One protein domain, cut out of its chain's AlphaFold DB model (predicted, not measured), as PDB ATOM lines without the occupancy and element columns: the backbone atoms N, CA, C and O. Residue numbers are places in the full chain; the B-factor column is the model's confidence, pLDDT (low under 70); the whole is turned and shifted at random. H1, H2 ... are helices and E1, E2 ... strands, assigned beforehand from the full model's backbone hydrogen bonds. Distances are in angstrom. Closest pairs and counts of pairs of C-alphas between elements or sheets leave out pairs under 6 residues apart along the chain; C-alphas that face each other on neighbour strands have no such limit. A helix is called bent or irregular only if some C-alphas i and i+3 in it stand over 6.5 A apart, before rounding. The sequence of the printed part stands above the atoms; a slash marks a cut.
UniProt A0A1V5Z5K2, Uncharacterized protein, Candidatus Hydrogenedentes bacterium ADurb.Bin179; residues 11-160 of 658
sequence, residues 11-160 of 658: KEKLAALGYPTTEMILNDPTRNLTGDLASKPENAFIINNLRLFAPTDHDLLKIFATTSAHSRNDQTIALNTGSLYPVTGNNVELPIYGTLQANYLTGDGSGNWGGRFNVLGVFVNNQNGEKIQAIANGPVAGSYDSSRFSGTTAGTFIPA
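Overview. This is residues 11 to 160 of the 658 residues of an uncharacterized protein of Candidatus Hydrogenedentes bacterium ADurb.Bin179 (UniProt A0A1V5Z5K2). A single twisted sheet of eight strands folds round on itself into a flattened, incompletely closed barrel, in which the start of E2 comes near E4 without the two being neighbours. The short helix H2 sits beside the strands at the open side, between E2 and E6, while H1 lies off the barrel beyond E1. The printed part has 150 residues, with two named helices and eight named strands in the order H1 E1 H2 E2 E3 E4 E5 E6 E7 E8. The sheet's order is E1 E2 E3 E8 E7 E6 E5 E4, all antiparallel, and the class is mostly strand. The whole is compact, with a radius of gyration of the C-alphas of 15.6 A and spans of 44 by 38 by 22 A.

Along the chain. H1 is residues 11 to 16, beginning at C-alpha 11 at (29.518, 32.187, -25.829). E1 is residues 22 to 24 and H2 residues 28 to 31. E2, residues 45 to 54, is 25.5 A long from first to last C-alpha, and E3, residues 62 to 71, is 25.7 A. E4 is residues 84 to 88. E5, residues 96 to 105, is 27.2 A long, E6, residues 112 to 124, 33.1 A, and E7, residues 131 to 144, 34.8 A. E8, residues 149 to 159, is 29.2 A long and ends at C-alpha 159 at (26.746, 50.601, -42.116).

Arrangement. The sheet is a folded sheet, bent back on itself into two leaves that face each other: E1 E2 E3 E8 E7 face E5 E4, with E6 as the hinge. E6 bends by 77 degrees at residue 121. The edge strand E1 is antiparallel to E2, with N 24 and O 52 2.8 A apart. E2 and E3 form a hairpin, with N 46 and O 70 at 2.8 A. E3 and E8 are antiparallel, with N 71 and O 149 at 2.8 A. E4 to E8 form a meander, each strand the antiparallel neighbour of the one before: N 85 and O 100, N 99 and O 118, N 115 and O 140, and N 150 and O 143 are each 2.8 A apart. The closest C-alphas of E2 and E4, those of Phe 45 and Val 87, are 5.3 A apart. H2 is on the sheet at a height over the sheet of 5.8 A, over none of the strands; its closest C-alpha pair with E6 is Thr 30 and Phe 123, 5.2 A. H1 is not on the sheet. Every O i to N i+4 pair of H1 is within hydrogen-bond range; H2 is too short for such a pair.

Size, cuts and confidence. The C-alphas farthest apart, those of Asp 108 and Asn 128, are 48.5 A apart. The printed part has no cut. The links H2 to E2 and E3 to E4 are long. Mean pLDDT of the printed part is 85.9; residues 55 to 61, 73 to 74 and 107 are under 70.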
ATOM      1  N   LYS A  11      28.688  31.093 -25.301       86.44
ATOM      2  CA  LYS A  11      29.518  32.187 -25.829       86.44
ATOM      3  C   LYS A  11      30.902  31.699 -26.263       86.44
ATOM      4  O   LYS A  11      31.328  32.005 -27.372       86.44
ATOM      5  N   GLU A  12      31.578  30.898 -25.438       87.00
ATOM      6  CA  GLU A  12      32.895  30.340 -25.781       87.00
ATOM      7  C   GLU A  12      32.813  29.386 -26.980       87.00
ATOM      8  O   GLU A  12      33.682  29.415 -27.849       87.00
ATOM      9  N   LYS A  13      31.732  28.601 -27.093       90.25
ATOM     10  CA  LYS A  13      31.484  27.743 -28.266       90.25
ATOM     11  C   LYS A  13      31.303  28.544 -29.555       90.25
ATOM     12  O   LYS A  13      31.831  28.145 -30.587       90.25
ATOM     13  N   LEU A  14      30.573  29.659 -29.507       85.19
ATOM     14  CA  LEU A  14      30.411  30.547 -30.663       85.19
ATOM     15  C   LEU A  14      31.745  31.186 -31.061       85.19
ATOM     16  O   LEU A  14      32.094  31.160 -32.239       85.19
ATOM     17  N   ALA A  15      32.514  31.672 -30.085       83.75
ATOM     18  CA  ALA A  15      33.846  32.219 -30.326       83.75
ATOM     19  C   ALA A  15      34.789  31.177 -30.956       83.75
ATOM     20  O   ALA A  15      35.475  31.480 -31.929       83.75
ATOM     21  N   ALA A  16      34.774  29.931 -30.470       85.44
ATOM     22  CA  ALA A  16      35.581  28.836 -31.018       85.44
ATOM     23  C   ALA A  16      35.215  28.464 -32.469       85.44
ATOM     24  O   ALA A  16      36.053  27.937 -33.197       85.44
ATOM     25  N   LEU A  17      33.981  28.744 -32.894       85.19
ATOM     26  CA  LEU A  17      33.507  28.567 -34.270       85.19
ATOM     27  C   LEU A  17      33.749  29.804 -35.157       85.19
ATOM     28  O   LEU A  17      33.363  29.794 -36.324       85.19
ATOM     29  N   GLY A  18      34.371  30.862 -34.624       81.00
ATOM     30  CA  GLY A  18      34.650  32.102 -35.351       81.00
ATOM     31  C   GLY A  18      33.466  33.070 -35.443       81.00
ATOM     32  O   GLY A  18      33.521  34.017 -36.224       81.00
ATOM     33  N   TYR A  19      32.394  32.866 -34.667       81.06
ATOM     34  CA  TYR A  19      31.279  33.815 -34.625       81.06
ATOM     35  C   TYR A  19      31.623  35.056 -33.788       81.06
ATOM     36  O   TYR A  19      32.321  34.948 -32.774       81.06
ATOM     37  N   PRO A  20      31.089  36.237 -34.153       81.12
ATOM     38  CA  PRO A  20      31.269  37.449 -33.370       81.12
ATOM     39  C   PRO A  20      30.595  37.311 -32.002       81.12
ATOM     40  O   PRO A  20      29.414  36.978 -31.907       81.12
ATOM     41  N   THR A  21      31.348  37.574 -30.933       81.75
ATOM     42  CA  THR A  21      30.848  37.469 -29.549       81.75
ATOM     43  C   THR A  21      30.972  38.760 -28.737       81.75
ATOM     44  O   THR A  21      30.555  38.806 -27.574       81.75
ATOM     45  N   THR A  22      31.511  39.816 -29.347       85.00
ATOM     46  CA  THR A  22      31.573  41.157 -28.763       85.00
ATOM     47  C   THR A  22      30.310  41.916 -29.134       85.00
ATOM     48  O   THR A  22      30.026  42.127 -30.312       85.00
ATOM     49  N   GLU A  23      29.543  42.301 -28.119       86.31
ATOM     50  CA  GLU A  23      28.300  43.044 -28.289       86.31
ATOM     51  C   GLU A  23      28.560  44.552 -28.282       86.31
ATOM     52  O   GLU A  23      29.197  45.080 -27.369       86.31
ATOM     53  N   MET A  24      28.016  45.242 -29.280       87.81
ATOM     54  CA  MET A  24      27.834  46.687 -29.270       87.81
ATOM     55  C   MET A  24      26.470  46.988 -28.648       87.81
ATOM     56  O   MET A  24      25.425  46.666 -29.218       87.81
ATOM     57  N   ILE A  25      26.492  47.595 -27.464       89.06
ATOM     58  CA  ILE A  25      25.280  47.887 -26.700       89.06
ATOM     59  C   ILE A  25      24.624  49.133 -27.287       89.06
ATOM     60  O   ILE A  25      25.176  50.225 -27.189       89.06
ATOM     61  N   LEU A  26      23.438  48.975 -27.867       91.06
ATOM     62  CA  LEU A  26      22.621  50.093 -28.333       91.06
ATOM     63  C   LEU A  26      21.903  50.784 -27.167       91.06
ATOM     64  O   LEU A  26      21.537  50.132 -26.184       91.06
ATOM     65  N   ASN A  27      21.694  52.096 -27.272       91.56
ATOM     66  CA  ASN A  27      20.879  52.837 -26.308       91.56
ATOM     67  C   ASN A  27      19.386  52.489 -26.459       91.56
ATOM     68  O   ASN A  27      18.952  52.012 -27.507       91.56
ATOM     69  N   ASP A  28      18.581  52.743 -25.427       88.00
ATOM     70  CA  ASP A  28      17.182  52.292 -25.402       88.00
ATOM     71  C   ASP A  28      16.323  52.743 -26.606       88.00
ATOM     72  O   ASP A  28      15.605  51.886 -27.131       88.00
ATOM     73  N   PRO A  29      16.415  53.998 -27.109       88.06
ATOM     74  CA  PRO A  29      15.663  54.444 -28.290       88.06
ATOM     75  C   PRO A  29      15.977  53.689 -29.587       88.06
ATOM     76  O   PRO A  29      15.129  53.605 -30.468       88.06
ATOM     77  N   THR A  30      17.195  53.159 -29.727       90.19
ATOM     78  CA  THR A  30      17.637  52.474 -30.958       90.19
ATOM     79  C   THR A  30      17.747  50.959 -30.793       90.19
ATOM     80  O   THR A  30      17.812  50.218 -31.772       90.19
ATOM     81  N   ARG A  31      17.708  50.488 -29.543       91.19
ATOM     82  CA  ARG A  31      17.633  49.080 -29.150       91.19
ATOM     83  C   ARG A  31      16.213  48.521 -29.227       91.19
ATOM     84  O   ARG A  31      16.058  47.319 -29.447       91.19
ATOM     85  N   ASN A  32      15.194  49.355 -29.015       93.38
ATOM     86  CA  ASN A  32      13.789  48.952 -29.046       93.38
ATOM     87  C   ASN A  32      13.034  49.751 -30.114       93.38
ATOM     88  O   ASN A  32      12.887  50.964 -29.999       93.38
ATOM     89  N   LEU A  33      12.542  49.060 -31.141       94.56
ATOM     90  CA  LEU A  33      11.743  49.649 -32.213       94.56
ATOM     91  C   LEU A  33      10.271  49.514 -31.820       94.56
ATOM     92  O   LEU A  33       9.677  48.443 -31.950       94.56
ATOM     93  N   THR A  34       9.722  50.584 -31.248       93.31
ATOM     94  CA  THR A  34       8.400  50.595 -30.603       93.31
ATOM     95  C   THR A  34       7.247  50.875 -31.565       93.31
ATOM     96  O   THR A  34       6.087  50.737 -31.173       93.31
ATOM     97  N   GLY A  35       7.533  51.254 -32.812       93.19
ATOM     98  CA  GLY A  35       6.506  51.565 -33.803       93.19
ATOM     99  C   GLY A  35       5.900  52.967 -33.682       93.19
ATOM    100  O   GLY A  35       4.903  53.245 -34.341       93.19
ATOM    101  N   ASP A  36       6.449  53.846 -32.838       94.31
ATOM    102  CA  ASP A  36       5.806  55.130 -32.511       94.31
ATOM    103  C   ASP A  36       5.893  56.164 -33.641       94.31
ATOM    104  O   ASP A  36       5.081  57.082 -33.691       94.31
ATOM    105  N   LEU A  37       6.832  56.000 -34.579       95.50
ATOM    106  CA  LEU A  37       6.873  56.806 -35.805       95.50
ATOM    107  C   LEU A  37       5.939  56.278 -36.908       95.50
ATOM    108  O   LEU A  37       5.891  56.866 -37.985       95.50
ATOM    109  N   ALA A  38       5.234  55.160 -36.696       95.44
ATOM    110  CA  ALA A  38       4.246  54.694 -37.664       95.44
ATOM    111  C   ALA A  38       3.002  55.596 -37.652       95.44
ATOM    112  O   ALA A  38       2.586  56.085 -36.606       95.44
ATOM    113  N   SER A  39       2.368  55.777 -38.809       93.81
ATOM    114  CA  SER A  39       1.100  56.511 -38.917       93.81
ATOM    115  C   SER A  39      -0.080  55.772 -38.283       93.81
ATOM    116  O   SER A  39      -0.999  56.405 -37.769       93.81
ATOM    117  N   LYS A  40      -0.005  54.435 -38.252       91.44
ATOM    118  CA  LYS A  40      -0.861  53.534 -37.468       91.44
ATOM    119  C   LYS A  40      -0.017  52.714 -36.491       91.44
ATOM    120  O   LYS A  40       0.328  51.568 -36.802       91.44
ATOM    121  N   PRO A  41       0.353  53.268 -35.324       91.38
ATOM    122  CA  PRO A  41       1.163  52.562 -34.332       91.38
ATOM    123  C   PRO A  41       0.551  51.229 -33.875       91.38
ATOM    124  O   PRO A  41       1.273  50.315 -33.480       91.38
ATOM    125  N   GLU A  42      -0.773  51.085 -33.930       89.50
ATOM    126  CA  GLU A  42      -1.495  49.839 -33.657       89.50
ATOM    127  C   GLU A  42      -1.147  48.698 -34.621       89.50
ATOM    128  O   GLU A  42      -1.198  47.544 -34.206       89.50
ATOM    129  N   ASN A  43      -0.739  49.010 -35.856       89.44
ATOM    130  CA  ASN A  43      -0.352  48.033 -36.878       89.44
ATOM    131  C   ASN A  43       1.163  47.775 -36.914       89.44
ATOM    132  O   ASN A  43       1.635  46.964 -37.715       89.44
ATOM    133  N   ALA A  44       1.936  48.463 -36.070       92.12
ATOM    134  CA  ALA A  44       3.381  48.344 -36.054       92.12
ATOM    135  C   ALA A  44       3.853  47.012 -35.465       92.12
ATOM    136  O   ALA A  44       3.293  46.477 -34.500       92.12
ATOM    137  N   PHE A  45       4.938  46.503 -36.039       91.75
ATOM    138  CA  PHE A  45       5.629  45.331 -35.535       91.75
ATOM    139  C   PHE A  45       6.797  45.751 -34.643       91.75
ATOM    140  O   PHE A  45       7.663  46.534 -35.034       91.75
ATOM    141  N   ILE A  46       6.795  45.231 -33.420       93.44
ATOM    142  CA  ILE A  46       7.671  45.661 -32.336       93.44
ATOM    143  C   ILE A  46       8.916  44.786 -32.306       93.44
ATOM    144  O   ILE A  46       8.815  43.557 -32.263       93.44
ATOM    145  N   ILE A  47      10.087  45.421 -32.263       92.56
ATOM    146  CA  ILE A  47      11.368  44.749 -32.033       92.56
ATOM    147  C   ILE A  47      11.897  45.172 -30.672       92.56
ATOM    148  O   ILE A  47      12.226  46.340 -30.477       92.56
ATOM    149  N   ASN A  48      12.046  44.220 -29.752       90.69
ATOM    150  CA  ASN A  48      12.690  44.494 -28.471       90.69
ATOM    151  C   ASN A  48      14.106  43.938 -28.458       90.69
ATOM    152  O   ASN A  48      14.356  42.815 -28.915       90.69
ATOM    153  N   ASN A  49      14.997  44.697 -27.818       89.44
ATOM    154  CA  ASN A  49      16.357  44.276 -27.526       89.44
ATOM    155  C   ASN A  49      17.106  43.811 -28.786       89.44
ATOM    156  O   ASN A  49      17.555  42.665 -28.877       89.44
ATOM    157  N   LEU A  50      17.210  44.710 -29.762       91.06
ATOM    158  CA  LEU A  50      18.112  44.554 -30.892       91.06
ATOM    159  C   LEU A  50      19.555  44.577 -30.379       91.06
ATOM    160  O   LEU A  50      20.002  45.560 -29.787       91.06
ATOM    161  N   ARG A  51      20.281  43.479 -30.594       89.88
ATOM    162  CA  ARG A  51      21.674  43.307 -30.167       89.88
ATOM    163  C   ARG A  51      22.564  43.229 -31.388       89.88
ATOM    164  O   ARG A  51      22.242  42.486 -32.314       89.88
ATOM    165  N   LEU A  52      23.672  43.964 -31.376       88.94
ATOM    166  CA  LEU A  52      24.634  44.002 -32.473       88.94
ATOM    167  C   LEU A  52      25.930  43.318 -32.060       88.94
ATOM    168  O   LEU A  52      26.481  43.617 -31.003       88.94
ATOM    169  N   PHE A  53      26.447  42.446 -32.914       86.06
ATOM    170  CA  PHE A  53      27.685  41.711 -32.687       86.06
ATOM    171  C   PHE A  53      28.662  41.982 -33.827       86.06
ATOM    172  O   PHE A  53      28.312  41.818 -34.997       86.06
ATOM    173  N   ALA A  54      29.882  42.390 -33.484       74.69
ATOM    174  CA  ALA A  54      30.945  42.663 -34.449       74.69
ATOM    175  C   ALA A  54      32.033  41.578 -34.372       74.69
ATOM    176  O   ALA A  54      32.399  41.164 -33.263       74.69
ATOM    177  N   PRO A  55      32.553  41.087 -35.510       64.69
ATOM    178  CA  PRO A  55      33.760  40.270 -35.523       64.69
ATOM    179  C   PRO A  55      34.945  41.104 -35.033       64.69
ATOM    180  O   PRO A  55      35.021  42.293 -35.325       64.69
ATOM    181  N   THR A  56      35.889  40.487 -34.326       58.28
ATOM    182  CA  THR A  56      37.086  41.174 -33.804       58.28
ATOM    183  C   THR A  56      37.965  41.794 -34.896       58.28
ATOM    184  O   THR A  56      38.695  42.733 -34.602       58.28
ATOM    185  N   ASP A  57      37.852  41.306 -36.139       54.66
ATOM    186  CA  ASP A  57      38.736  41.657 -37.259       54.66
ATOM    187  C   ASP A  57      38.000  42.315 -38.452       54.66
ATOM    188  O   ASP A  57      38.601  42.531 -39.506       54.66
ATOM    189  N   HIS A  58      36.696  42.619 -38.333       53.72
ATOM    190  CA  HIS A  58      35.896  43.176 -39.436       53.72
ATOM    191  C   HIS A  58      34.889  44.240 -38.972       53.72
ATOM    192  O   HIS A  58      33.819  43.914 -38.462       53.72
ATOM    193  N   ASP A  59      35.179  45.511 -39.261       57.09
ATOM    194  CA  ASP A  59      34.323  46.646 -38.871       57.09
ATOM    195  C   ASP A  59      33.044  46.800 -39.718       57.09
ATOM    196  O   ASP A  59      32.067  47.411 -39.280       57.09
ATOM    197  N   LEU A  60      33.025  46.237 -40.933       57.72
ATOM    198  CA  LEU A  60      32.001  46.532 -41.945       57.72
ATOM    199  C   LEU A  60      30.758  45.629 -41.898       57.72
ATOM    200  O   LEU A  60      29.707  46.033 -42.392       57.72
ATOM    201  N   LEU A  61      30.841  44.427 -41.318       59.56
ATOM    202  CA  LEU A  61      29.706  43.499 -41.242       59.56
ATOM    203  C   LEU A  61      29.438  43.110 -39.794       59.56
ATOM    204  O   LEU A  61      30.209  42.372 -39.182       59.56
ATOM    205  N   LYS A  62      28.303  43.565 -39.269       75.06
ATOM    206  CA  LYS A  62      27.802  43.164 -37.955       75.06
ATOM    207  C   LYS A  62      26.658  42.172 -38.140       75.06
ATOM    208  O   LYS A  62      25.947  42.194 -39.143       75.06
ATOM    209  N   ILE A  63      26.480  41.287 -37.170       80.31
ATOM    210  CA  ILE A  63      25.300  40.423 -37.083       80.31
ATOM    211  C   ILE A  63      24.371  41.043 -36.051       80.31
ATOM    212  O   ILE A  63      24.836  41.458 -34.989       80.31
ATOM    213  N   PHE A  64      23.073  41.089 -36.332       84.06
ATOM    214  CA  PHE A  64      22.085  41.420 -35.311       84.06
ATOM    215  C   PHE A  64      21.268  40.198 -34.907       84.06
ATOM    216  O   PHE A  64      21.076  39.269 -35.694       84.06
ATOM    217  N   ALA A  65      20.754  40.226 -33.683       82.94
ATOM    218  CA  ALA A  65      19.724  39.312 -33.214       82.94
ATOM    219  C   ALA A  65      18.782  40.031 -32.243       82.94
ATOM    220  O   ALA A  65      19.179  40.979 -31.565       82.94
ATOM    221  N   THR A  66      17.542  39.559 -32.157       84.06
ATOM    222  CA  THR A  66      16.512  40.107 -31.259       84.06
ATOM    223  C   THR A  66      16.088  39.064 -30.236       84.06
ATOM    224  O   THR A  66      16.002  37.885 -30.581       84.06
ATOM    225  N   THR A  67      15.734  39.471 -29.014       76.06
ATOM    226  CA  THR A  67      15.162  38.521 -28.037       76.06
ATOM    227  C   THR A  67      13.663  38.318 -28.194       76.06
ATOM    228  O   THR A  67      13.155  37.275 -27.797       76.06
ATOM    229  N   SER A  68      12.947  39.287 -28.767       83.06
ATOM    230  CA  SER A  68      11.533  39.131 -29.105       83.06
ATOM    231  C   SER A  68      11.132  40.088 -30.217       83.06
ATOM    232  O   SER A  68      11.520  41.258 -30.193       83.06
ATOM    233  N   ALA A  69      10.292  39.602 -31.117       84.50
ATOM    234  CA  ALA A  69       9.679  40.373 -32.180       84.50
ATOM    235  C   ALA A  69       8.179  40.044 -32.203       84.50
ATOM    236  O   ALA A  69       7.833  38.862 -32.206       84.50
ATOM    237  N   HIS A  70       7.279  41.026 -32.139       88.94
ATOM    238  CA  HIS A  70       5.844  40.741 -32.010       88.94
ATOM    239  C   HIS A  70       4.933  41.866 -32.511       88.94
ATOM    240  O   HIS A  70       5.288  43.041 -32.486       88.94
ATOM    241  N   SER A  71       3.708  41.509 -32.903       84.69
ATOM    242  CA  SER A  71       2.592  42.450 -33.033       84.69
ATOM    243  C   SER A  71       2.321  43.150 -31.697       84.69
ATOM    244  O   SER A  71       2.537  42.564 -30.632       84.69
ATOM    245  N   ARG A  72       1.837  44.395 -31.710       83.00
ATOM    246  CA  ARG A  72       1.589  45.170 -30.482       83.00
ATOM    247  C   ARG A  72       0.626  44.441 -29.519       83.00
ATOM    248  O   ARG A  72      -0.399  43.908 -29.931       83.00
ATOM    249  N   ASN A  73       0.970  44.423 -28.224       67.94
ATOM    250  CA  ASN A  73       0.396  43.529 -27.200       67.94
ATOM    251  C   ASN A  73      -1.095  43.732 -26.870       67.94
ATOM    252  O   ASN A  73      -1.637  42.925 -26.119       67.94
ATOM    253  N   ASP A  74      -1.761  44.737 -27.440       66.69
ATOM    254  CA  ASP A  74      -3.148  45.108 -27.119       66.69
ATOM    255  C   ASP A  74      -4.062  45.167 -28.351       66.69
ATOM    256  O   ASP A  74      -5.169  45.694 -28.277       66.69
ATOM    257  N   GLN A  75      -3.607  44.654 -29.498       70.50
ATOM    258  CA  GLN A  75      -4.325  44.773 -30.768       70.50
ATOM    259  C   GLN A  75      -4.450  43.422 -31.468       70.50
ATOM    260  O   GLN A  75      -3.549  42.586 -31.402       70.50
ATOM    261  N   THR A  76      -5.588  43.220 -32.130       74.12
ATOM    262  CA  THR A  76      -5.827  42.069 -33.006       74.12
ATOM    263  C   THR A  76      -5.300  42.425 -34.388       74.12
ATOM    264  O   THR A  76      -5.939  43.190 -35.108       74.12
ATOM    265  N   ILE A  77      -4.151  41.872 -34.763       75.38
ATOM    266  CA  ILE A  77      -3.547  42.086 -36.081       75.38
ATOM    267  C   ILE A  77      -3.535  40.754 -36.823       75.38
ATOM    268  O   ILE A  77      -2.810  39.830 -36.456       75.38
ATOM    269  N   ALA A  78      -4.340  40.657 -37.881       72.56
ATOM    270  CA  ALA A  78      -4.322  39.494 -38.756       72.56
ATOM    271  C   ALA A  78      -3.013  39.466 -39.556       72.56
ATOM    272  O   ALA A  78      -2.645  40.461 -40.190       72.56
ATOM    273  N   LEU A  79      -2.328  38.322 -39.537       80.00
ATOM    274  CA  LEU A  79      -1.144  38.086 -40.354       80.00
ATOM    275  C   LEU A  79      -1.566  37.648 -41.759       80.00
ATOM    276  O   LEU A  79      -2.087  36.548 -41.936       80.00
ATOM    277  N   ASN A  80      -1.322  38.496 -42.756       80.19
ATOM    278  CA  ASN A  80      -1.642  38.202 -44.150       80.19
ATOM    279  C   ASN A  80      -0.359  37.978 -44.947       80.19
ATOM    280  O   ASN A  80       0.609  38.728 -44.817       80.19
ATOM    281  N   THR A  81      -0.351  36.946 -45.793       79.94
ATOM    282  CA  THR A  81       0.778  36.715 -46.703       79.94
ATOM    283  C   THR A  81       0.908  37.892 -47.665       79.94
ATOM    284  O   THR A  81      -0.084  38.337 -48.239       79.94
ATOM    285  N   GLY A  82       2.129  38.388 -47.835       76.75
ATOM    286  CA  GLY A  82       2.441  39.521 -48.697       76.75
ATOM    287  C   GLY A  82       2.416  40.861 -47.972       76.75
ATOM    288  O   GLY A  82       3.260  41.690 -48.295       76.75
ATOM    289  N   SER A  83       1.553  41.068 -46.969       85.56
ATOM    290  CA  SER A  83       1.405  42.356 -46.270       85.56
ATOM    291  C   SER A  83       2.709  42.895 -45.685       85.56
ATOM    292  O   SER A  83       3.545  42.141 -45.179       85.56
ATOM    293  N   LEU A  84       2.844  44.221 -45.725       89.88
ATOM    294  CA  LEU A  84       3.954  44.948 -45.119       89.88
ATOM    295  C   LEU A  84       3.481  45.539 -43.793       89.88
ATOM    296  O   LEU A  84       2.494  46.266 -43.768       89.88
ATOM    297  N   TYR A  85       4.189  45.261 -42.706       92.38
ATOM    298  CA  TYR A  85       3.937  45.854 -41.395       92.38
ATOM    299  C   TYR A  85       5.050  46.853 -41.075       92.38
ATOM    300  O   TYR A  85       6.224  46.500 -41.230       92.38
ATOM    301  N   PRO A  86       4.726  48.082 -40.634       95.06
ATOM    302  CA  PRO A  86       5.746  49.071 -40.332       95.06
ATOM    303  C   PRO A  86       6.576  48.627 -39.128       95.06
ATOM    304  O   PRO A  86       6.039  48.209 -38.101       95.06
ATOM    305  N   VAL A  87       7.894  48.766 -39.245       95.38
ATOM    306  CA  VAL A  87       8.823  48.671 -38.118       95.38
ATOM    307  C   VAL A  87       9.527  50.007 -37.990       95.38
ATOM    308  O   VAL A  87      10.298  50.390 -38.868       95.38
ATOM    309  N   THR A  88       9.255  50.732 -36.911       96.81
ATOM    310  CA  THR A  88       9.790  52.082 -36.736       96.81
ATOM    311  C   THR A  88      10.325  52.318 -35.327       96.81
ATOM    312  O   THR A  88       9.958  51.625 -34.372       96.81
ATOM    313  N   GLY A  89      11.238  53.282 -35.206       95.12
ATOM    314  CA  GLY A  89      11.714  53.786 -33.917       95.12
ATOM    315  C   GLY A  89      10.688  54.690 -33.225       95.12
ATOM    316  O   GLY A  89       9.503  54.693 -33.562       95.12
ATOM    317  N   ASN A  90      11.165  55.493 -32.272       92.75
ATOM    318  CA  ASN A  90      10.352  56.459 -31.518       92.75
ATOM    319  C   ASN A  90      10.904  57.887 -31.505       92.75
ATOM    320  O   ASN A  90      10.350  58.755 -30.832       92.75
ATOM    321  N   ASN A  91      11.999  58.140 -32.219       92.44
ATOM    322  CA  ASN A  91      12.670  59.428 -32.205       92.44
ATOM    323  C   ASN A  91      12.906  59.919 -33.634       92.44
ATOM    324  O   ASN A  91      13.624  59.291 -34.405       92.44
ATOM    325  N   VAL A  92      12.329  61.070 -33.973       89.50
ATOM    326  CA  VAL A  92      12.491  61.713 -35.287       89.50
ATOM    327  C   VAL A  92      13.922  62.198 -35.550       89.50
ATOM    328  O   VAL A  92      14.332  62.295 -36.703       89.50
ATOM    329  N   GLU A  93      14.703  62.472 -34.500       89.88
ATOM    330  CA  GLU A  93      16.117  62.861 -34.602       89.88
ATOM    331  C   GLU A  93      17.045  61.657 -34.826       89.88
ATOM    332  O   GLU A  93      18.168  61.810 -35.308       89.88
ATOM    333  N   LEU A  94      16.571  60.455 -34.484       93.88
ATOM    334  CA  LEU A  94      17.234  59.172 -34.719       93.88
ATOM    335  C   LEU A  94      16.291  58.292 -35.549       93.88
ATOM    336  O   LEU A  94      15.785  57.284 -35.047       93.88
ATOM    337  N   PRO A  95      15.984  58.706 -36.791       95.31
ATOM    338  CA  PRO A  95      14.950  58.067 -37.587       95.31
ATOM    339  C   PRO A  95      15.310  56.604 -37.836       95.31
ATOM    340  O   PRO A  95      16.422  56.282 -38.262       95.31
ATOM    341  N   ILE A  96      14.348  55.719 -37.600       97.31
ATOM    342  CA  ILE A  96      14.434  54.305 -37.953       97.31
ATOM    343  C   ILE A  96      13.114  53.932 -38.616       97.31
ATOM    344  O   ILE A  96      12.061  54.031 -37.980       97.31
ATOM    345  N   TYR A  97      13.186  53.508 -39.875       96.94
ATOM    346  CA  TYR A  97      12.045  53.073 -40.671       96.94
ATOM    347  C   TYR A  97      12.362  51.754 -41.356       96.94
ATOM    348  O   TYR A  97      13.480  51.504 -41.801       96.94
ATOM    349  N   GLY A  98      11.355  50.914 -41.477       94.62
ATOM    350  CA  GLY A  98      11.496  49.629 -42.115       94.62
ATOM    351  C   GLY A  98      10.188  48.885 -42.171       94.62
ATOM    352  O   GLY A  98       9.127  49.393 -41.802       94.62
ATOM    353  N   THR A  99      10.289  47.649 -42.625       93.12
ATOM    354  CA  THR A  99       9.151  46.773 -42.819       93.12
ATOM    355  C   THR A  99       9.439  45.370 -42.331       93.12
ATOM    356  O   THR A  99      10.569  44.865 -42.328       93.12
ATOM    357  N   LEU A 100       8.354  44.724 -41.945       92.19
ATOM    358  CA  LEU A 100       8.261  43.294 -41.802       92.19
ATOM    359  C   LEU A 100       7.282  42.768 -42.847       92.19
ATOM    360  O   LEU A 100       6.156  43.250 -42.926       92.19
ATOM    361  N   GLN A 101       7.684  41.752 -43.603       87.94
ATOM    362  CA  GLN A 101       6.786  41.023 -44.494       87.94
ATOM    363  C   GLN A 101       6.618  39.583 -44.025       87.94
ATOM    364  O   GLN A 101       7.608  38.899 -43.766       87.94
ATOM    365  N   ALA A 102       5.377  39.099 -43.994       82.69
ATOM    366  CA  ALA A 102       5.076  37.679 -43.859       82.69
ATOM    367  C   ALA A 102       4.965  37.019 -45.240       82.69
ATOM    368  O   ALA A 102       4.114  37.389 -46.046       82.69
ATOM    369  N   ASN A 103       5.808  36.023 -45.515       80.38
ATOM    370  CA  ASN A 103       5.874  35.367 -46.830       80.38
ATOM    371  C   ASN A 103       5.203  34.000 -46.833       80.38
ATOM    372  O   ASN A 103       4.729  33.535 -47.865       80.38
ATOM    373  N   TYR A 104       5.241  33.326 -45.687       79.69
ATOM    374  CA  TYR A 104       4.819  31.945 -45.557       79.69
ATOM    375  C   TYR A 104       4.006  31.791 -44.287       79.69
ATOM    376  O   TYR A 104       4.459  32.180 -43.211       79.69
ATOM    377  N   LEU A 105       2.834  31.182 -44.427       78.69
ATOM    378  CA  LEU A 105       1.975  30.743 -43.337       78.69
ATOM    379  C   LEU A 105       1.816  29.232 -43.469       78.69
ATOM    380  O   LEU A 105       1.496  28.730 -44.550       78.69
ATOM    381  N   THR A 106       2.062  28.484 -42.399       74.12
ATOM    382  CA  THR A 106       1.888  27.033 -42.428       74.12
ATOM    383  C   THR A 106       0.396  26.698 -42.436       74.12
ATOM    384  O   THR A 106      -0.302  26.851 -41.435       74.12
ATOM    385  N   GLY A 107      -0.107  26.215 -43.575       68.56
ATOM    386  CA  GLY A 107      -1.507  25.794 -43.748       68.56
ATOM    387  C   GLY A 107      -1.881  24.483 -43.039       68.56
ATOM    388  O   GLY A 107      -2.956  23.947 -43.277       68.56
ATOM    389  N   ASP A 108      -0.996  23.952 -42.195       71.69
ATOM    390  CA  ASP A 108      -1.161  22.703 -41.442       71.69
ATOM    391  C   ASP A 108      -1.838  22.900 -40.070       71.69
ATOM    392  O   ASP A 108      -1.980  21.948 -39.306       71.69
ATOM    393  N   GLY A 109      -2.245  24.131 -39.745       70.44
ATOM    394  CA  GLY A 109      -2.847  24.477 -38.457       70.44
ATOM    395  C   GLY A 109      -1.844  24.627 -37.310       70.44
ATOM    396  O   GLY A 109      -2.264  24.873 -36.182       70.44
ATOM    397  N   SER A 110      -0.533  24.527 -37.571       77.69
ATOM    398  CA  SER A 110       0.509  24.717 -36.552       77.69
ATOM    399  C   SER A 110       0.713  26.181 -36.146       77.69
ATOM    400  O   SER A 110       1.385  26.446 -35.152       77.69
ATOM    401  N   GLY A 111       0.125  27.123 -36.894       83.75
ATOM    402  CA  GLY A 111       0.216  28.552 -36.606       83.75
ATOM    403  C   GLY A 111       1.643  29.080 -36.722       83.75
ATOM    404  O   GLY A 111       2.012  29.971 -35.975       83.75
ATOM    405  N   ASN A 112       2.476  28.534 -37.609       89.56
ATOM    406  CA  ASN A 112       3.840  29.007 -37.823       89.56
ATOM    407  C   ASN A 112       3.929  29.908 -39.054       89.56
ATOM    408  O   ASN A 112       3.244  29.709 -40.058       89.56
ATOM    409  N   TRP A 113       4.819  30.890 -39.005       89.12
ATOM    410  CA  TRP A 113       5.040  31.802 -40.117       89.12
ATOM    411  C   TRP A 113       6.517  32.116 -40.322       89.12
ATOM    412  O   TRP A 113       7.340  32.028 -39.408       89.12
ATOM    413  N   GLY A 114       6.840  32.494 -41.555       89.38
ATOM    414  CA  GLY A 114       8.162  32.941 -41.967       89.38
ATOM    415  C   GLY A 114       8.066  34.182 -42.842       89.38
ATOM    416  O   GLY A 114       7.135  34.340 -43.634       89.38
ATOM    417  N   GLY A 115       9.043  35.066 -42.709       89.44
ATOM    418  CA  GLY A 115       9.015  36.390 -43.301       89.44
ATOM    419  C   GLY A 115      10.395  36.994 -43.520       89.44
ATOM    420  O   GLY A 115      11.426  36.329 -43.368       89.44
ATOM    421  N   ARG A 116      10.412  38.281 -43.865       89.19
ATOM    422  CA  ARG A 116      11.626  39.105 -43.869       89.19
ATOM    423  C   ARG A 116      11.442  40.370 -43.052       89.19
ATOM    424  O   ARG A 116      10.357  40.932 -42.987       89.19
ATOM    425  N   PHE A 117      12.546  40.794 -42.467       90.94
ATOM    426  CA  PHE A 117      12.715  42.033 -41.739       90.94
ATOM    427  C   PHE A 117      13.736  42.892 -42.486       90.94
ATOM    428  O   PHE A 117      14.782  42.378 -42.900       90.94
ATOM    429  N   ASN A 118      13.433  44.174 -42.667       91.31
ATOM    430  CA  ASN A 118      14.345  45.145 -43.260       91.31
ATOM    431  C   ASN A 118      14.134  46.521 -42.628       91.31
ATOM    432  O   ASN A 118      13.012  47.016 -42.613       91.31
ATOM    433  N   VAL A 119      15.197  47.147 -42.139       93.31
ATOM    434  CA  VAL A 119      15.171  48.462 -41.495       93.31
ATOM    435  C   VAL A 119      16.353  49.295 -41.969       93.31
ATOM    436  O   VAL A 119      17.474  48.801 -42.046       93.31
ATOM    437  N   LEU A 120      16.103  50.577 -42.224       94.81
ATOM    438  CA  LEU A 120      17.101  51.619 -42.418       94.81
ATOM    439  C   LEU A 120      16.979  52.622 -41.269       94.81
ATOM    440  O   LEU A 120      15.871  52.982 -40.869       94.81
ATOM    441  N   GLY A 121      18.097  53.095 -40.729       95.88
ATOM    442  CA  GLY A 121      18.018  54.109 -39.684       95.88
ATOM    443  C   GLY A 121      19.314  54.446 -38.980       95.88
ATOM    444  O   GLY A 121      20.398  54.027 -39.389       95.88
ATOM    445  N   VAL A 122      19.172  55.229 -37.912       96.12
ATOM    446  CA  VAL A 122      20.266  55.712 -37.067       96.12
ATOM    447  C   VAL A 122      20.235  54.996 -35.723       96.12
ATOM    448  O   VAL A 122      19.263  55.074 -34.977       96.12
ATOM    449  N   PHE A 123      21.336  54.335 -35.397       94.88
ATOM    450  CA  PHE A 123      21.552  53.578 -34.172       94.88
ATOM    451  C   PHE A 123      22.596  54.280 -33.311       94.88
ATOM    452  O   PHE A 123      23.497  54.925 -33.842       94.88
ATOM    453  N   VAL A 124      22.498  54.167 -31.986       94.38
ATOM    454  CA  VAL A 124      23.423  54.857 -31.075       94.38
ATOM    455  C   VAL A 124      24.053  53.867 -30.118       94.38
ATOM    456  O   VAL A 124      23.355  53.166 -29.385       94.38
ATOM    457  N   ASN A 125      25.380  53.844 -30.090       91.50
ATOM    458  CA  ASN A 125      26.135  53.070 -29.120       91.50
ATOM    459  C   ASN A 125      26.011  53.715 -27.729       91.50
ATOM    460  O   ASN A 125      26.397  54.860 -27.506       91.50
ATOM    461  N   ASN A 126      25.477  52.959 -26.773       90.62
ATOM    462  CA  ASN A 126      25.217  53.404 -25.408       90.62
ATOM    463  C   ASN A 126      26.496  53.716 -24.614       90.62
ATOM    464  O   ASN A 126      26.440  54.419 -23.610       90.62
ATOM    465  N   GLN A 127      27.643  53.169 -25.020       88.25
ATOM    466  CA  GLN A 127      28.895  53.316 -24.272       88.25
ATOM    467  C   GLN A 127      29.613  54.636 -24.563       88.25
ATOM    468  O   GLN A 127      30.238  55.196 -23.666       88.25
ATOM    469  N   ASN A 128      29.548  55.121 -25.805       88.50
ATOM    470  CA  ASN A 128      30.303  56.291 -26.269       88.50
ATOM    471  C   ASN A 128      29.428  57.358 -26.957       88.50
ATOM    472  O   ASN A 128      29.944  58.416 -27.305       88.50
ATOM    473  N   GLY A 129      28.128  57.106 -27.153       90.00
ATOM    474  CA  GLY A 129      27.209  58.013 -27.848       90.00
ATOM    475  C   GLY A 129      27.391  58.057 -29.369       90.00
ATOM    476  O   GLY A 129      26.760  58.879 -30.031       90.00
ATOM    477  N   GLU A 130      28.237  57.193 -29.932       91.06
ATOM    478  CA  GLU A 130      28.521  57.140 -31.363       91.06
ATOM    479  C   GLU A 130      27.260  56.786 -32.156       91.06
ATOM    480  O   GLU A 130      26.593  55.783 -31.881       91.06
ATOM    481  N   LYS A 131      26.943  57.620 -33.150       93.50
ATOM    482  CA  LYS A 131      25.832  57.412 -34.077       93.50
ATOM    483  C   LYS A 131      26.305  56.589 -35.269       93.50
ATOM    484  O   LYS A 131      27.300  56.919 -35.907       93.50
ATOM    485  N   ILE A 132      25.544  55.557 -35.603       91.19
ATOM    486  CA  ILE A 132      25.785  54.663 -36.730       91.19
ATOM    487  C   ILE A 132      24.520  54.649 -37.575       91.19
ATOM    488  O   ILE A 132      23.478  54.172 -37.141       91.19
ATOM    489  N   GLN A 133      24.606  55.147 -38.796       92.94
ATOM    490  CA  GLN A 133      23.565  54.948 -39.802       92.94
ATOM    491  C   GLN A 133      23.776  53.592 -40.479       92.94
ATOM    492  O   GLN A 133      24.901  53.254 -40.852       92.94
ATOM    493  N   ALA A 134      22.722  52.790 -40.599       92.00
ATOM    494  CA  ALA A 134      22.847  51.411 -41.054       92.00
ATOM    495  C   ALA A 134      21.554  50.839 -41.635       92.00
ATOM    496  O   ALA A 134      20.460  51.378 -41.455       92.00
ATOM    497  N   ILE A 135      21.728  49.698 -42.293       90.94
ATOM    498  CA  ILE A 135      20.680  48.802 -42.759       90.94
ATOM    499  C   ILE A 135      20.742  47.540 -41.897       90.94
ATOM    500  O   ILE A 135      21.821  46.973 -41.708       90.94
ATOM    501  N   ALA A 136      19.600  47.087 -41.397       91.00
ATOM    502  CA  ALA A 136      19.452  45.815 -40.706       91.00
ATOM    503  C   ALA A 136      18.430  44.954 -41.451       91.00
ATOM    504  O   ALA A 136      17.256  45.311 -41.533       91.00
ATOM    505  N   ASN A 137      18.863  43.819 -41.991       90.38
ATOM    506  CA  ASN A 137      18.017  42.938 -42.790       90.38
ATOM    507  C   ASN A 137      18.237  41.462 -42.450       90.38
ATOM    508  O   ASN A 137      19.362  41.002 -42.250       90.38
ATOM    509  N   GLY A 138      17.155  40.687 -42.402       90.06
ATOM    510  CA  GLY A 138      17.244  39.272 -42.063       90.06
ATOM    511  C   GLY A 138      15.928  38.514 -42.186       90.06
ATOM    512  O   GLY A 138      14.861  39.116 -42.343       90.06
ATOM    513  N   PRO A 139      15.976  37.175 -42.134       90.38
ATOM    514  CA  PRO A 139      14.780  36.372 -41.953       90.38
ATOM    515  C   PRO A 139      14.135  36.646 -40.590       90.38
ATOM    516  O   PRO A 139      14.791  36.986 -39.601       90.38
ATOM    517  N   VAL A 140      12.827  36.447 -40.539       89.31
ATOM    518  CA  VAL A 140      12.038  36.442 -39.307       89.31
ATOM    519  C   VAL A 140      11.117  35.233 -39.347       89.31
ATOM    520  O   VAL A 140      10.605  34.876 -40.408       89.31
ATOM    521  N   ALA A 141      10.935  34.572 -38.214       90.56
ATOM    522  CA  ALA A 141      10.017  33.450 -38.110       90.56
ATOM    523  C   ALA A 141       9.473  33.325 -36.693       90.56
ATOM    524  O   ALA A 141      10.127  33.725 -35.721       90.56
ATOM    525  N   GLY A 142       8.292  32.730 -36.580       91.06
ATOM    526  CA  GLY A 142       7.701  32.398 -35.297       91.06
ATOM    527  C   GLY A 142       6.287  31.866 -35.434       91.06
ATOM    528  O   GLY A 142       5.978  31.169 -36.399       91.06
ATOM    529  N   SER A 143       5.442  32.189 -34.460       89.31
ATOM    530  CA  SER A 143       4.070  31.702 -34.366       89.31
ATOM    531  C   SER A 143       3.049  32.831 -34.498       89.31
ATOM    532  O   SER A 143       3.307  33.971 -34.110       89.31
ATOM    533  N   TYR A 144       1.880  32.508 -35.035       87.62
ATOM    534  CA  TYR A 144       0.736  33.386 -35.193       87.62
ATOM    535  C   TYR A 144      -0.557  32.670 -34.805       87.62
ATOM    536  O   TYR A 144      -0.688  31.451 -34.936       87.62
ATOM    537  N   ASP A 145      -1.519  33.451 -34.340       82.62
ATOM    538  CA  ASP A 145      -2.898  33.037 -34.127       82.62
ATOM    539  C   ASP A 145      -3.855  34.026 -34.813       82.62
ATOM    540  O   ASP A 145      -3.450  34.837 -35.648       82.62
ATOM    541  N   SER A 146      -5.150  33.941 -34.502       73.12
ATOM    542  CA  SER A 146      -6.171  34.822 -35.082       73.12
ATOM    543  C   SER A 146      -6.049  36.290 -34.659       73.12
ATOM    544  O   SER A 146      -6.758  37.136 -35.205       73.12
ATOM    545  N   SER A 147      -5.198  36.598 -33.684       73.38
ATOM    546  CA  SER A 147      -5.088  37.908 -33.049       73.38
ATOM    547  C   SER A 147      -3.679  38.482 -33.014       73.38
ATOM    548  O   SER A 147      -3.533  39.702 -32.985       73.38
ATOM    549  N   ARG A 148      -2.639  37.650 -32.991       82.88
ATOM    550  CA  ARG A 148      -1.259  38.091 -32.787       82.88
ATOM    551  C   ARG A 148      -0.297  37.251 -33.590       82.88
ATOM    552  O   ARG A 148      -0.550  36.086 -33.883       82.88
ATOM    553  N   PHE A 149       0.860  37.829 -33.867       87.06
ATOM    554  CA  PHE A 149       1.995  37.084 -34.379       87.06
ATOM    555  C   PHE A 149       3.278  37.551 -33.706       87.06
ATOM    556  O   PHE A 149       3.473  38.726 -33.402       87.06
ATOM    557  N   SER A 150       4.149  36.595 -33.416       89.75
ATOM    558  CA  SER A 150       5.408  36.812 -32.716       89.75
ATOM    559  C   SER A 150       6.488  35.905 -33.276       89.75
ATOM    560  O   SER A 150       6.199  34.949 -33.994       89.75
ATOM    561  N   GLY A 151       7.739  36.215 -32.975       89.38
ATOM    562  CA  GLY A 151       8.879  35.476 -33.468       89.38
ATOM    563  C   GLY A 151      10.202  36.069 -33.021       89.38
ATOM    564  O   GLY A 151      10.291  36.838 -32.061       89.38
ATOM    565  N   THR A 152      11.244  35.692 -33.747       90.69
ATOM    566  CA  THR A 152      12.592  36.233 -33.586       90.69
ATOM    567  C   THR A 152      13.189  36.510 -34.955       90.69
ATOM    568  O   THR A 152      12.841  35.860 -35.945       90.69
ATOM    569  N   THR A 153      14.079  37.494 -35.019       90.50
ATOM    570  CA  THR A 153      14.841  37.805 -36.222       90.50
ATOM    571  C   THR A 153      16.323  37.929 -35.889       90.50
ATOM    572  O   THR A 153      16.720  38.316 -34.785       90.50
ATOM    573  N   ALA A 154      17.142  37.542 -36.856       90.56
ATOM    574  CA  ALA A 154      18.577  37.733 -36.858       90.56
ATOM    575  C   ALA A 154      19.023  37.928 -38.304       90.56
ATOM    576  O   ALA A 154      18.368  37.444 -39.230       90.56
ATOM    577  N   GLY A 155      20.135  38.617 -38.511       90.75
ATOM    578  CA  GLY A 155      20.585  38.916 -39.860       90.75
ATOM    579  C   GLY A 155      21.802  39.815 -39.899       90.75
ATOM    580  O   GLY A 155      22.592  39.867 -38.956       90.75
ATOM    581  N   THR A 156      21.954  40.507 -41.018       88.56
ATOM    582  CA  THR A 156      23.077  41.398 -41.273       88.56
ATOM    583  C   THR A 156      22.745  42.816 -40.847       88.56
ATOM    584  O   THR A 156      21.642  43.307 -41.065       88.56
ATOM    585  N   PHE A 157      23.719  43.465 -40.227       89.19
ATOM    586  CA  PHE A 157      23.713  44.877 -39.901       89.19
ATOM    587  C   PHE A 157      24.900  45.511 -40.613       89.19
ATOM    588  O   PHE A 157      26.056  45.152 -40.364       89.19
ATOM    589  N   ILE A 158      24.604  46.427 -41.523       86.75
ATOM    590  CA  ILE A 158      25.575  46.949 -42.470       86.75
ATOM    591  C   ILE A 158      25.549  48.478 -42.406       86.75
ATOM    592  O   ILE A 158      24.484  49.062 -42.624       86.75
ATOM    593  N   PRO A 159      26.676  49.146 -42.101       87.31
ATOM    594  CA  PRO A 159      26.746  50.601 -42.116       87.31
ATOM    595  C   PRO A 159      26.320  51.169 -43.472       87.31
ATOM    596  O   PRO A 159      26.744  50.693 -44.523       87.31
ATOM    597  N   ALA A 160      25.484  52.200 -43.446       88.38
ATOM    598  CA  ALA A 160      25.065  52.928 -44.632       88.38
ATOM    599  C   ALA A 160      25.975  54.143 -44.809       88.38
ATOM    600  O   ALA A 160      26.176  54.915 -43.874       88.38
TER     601      ALA A 160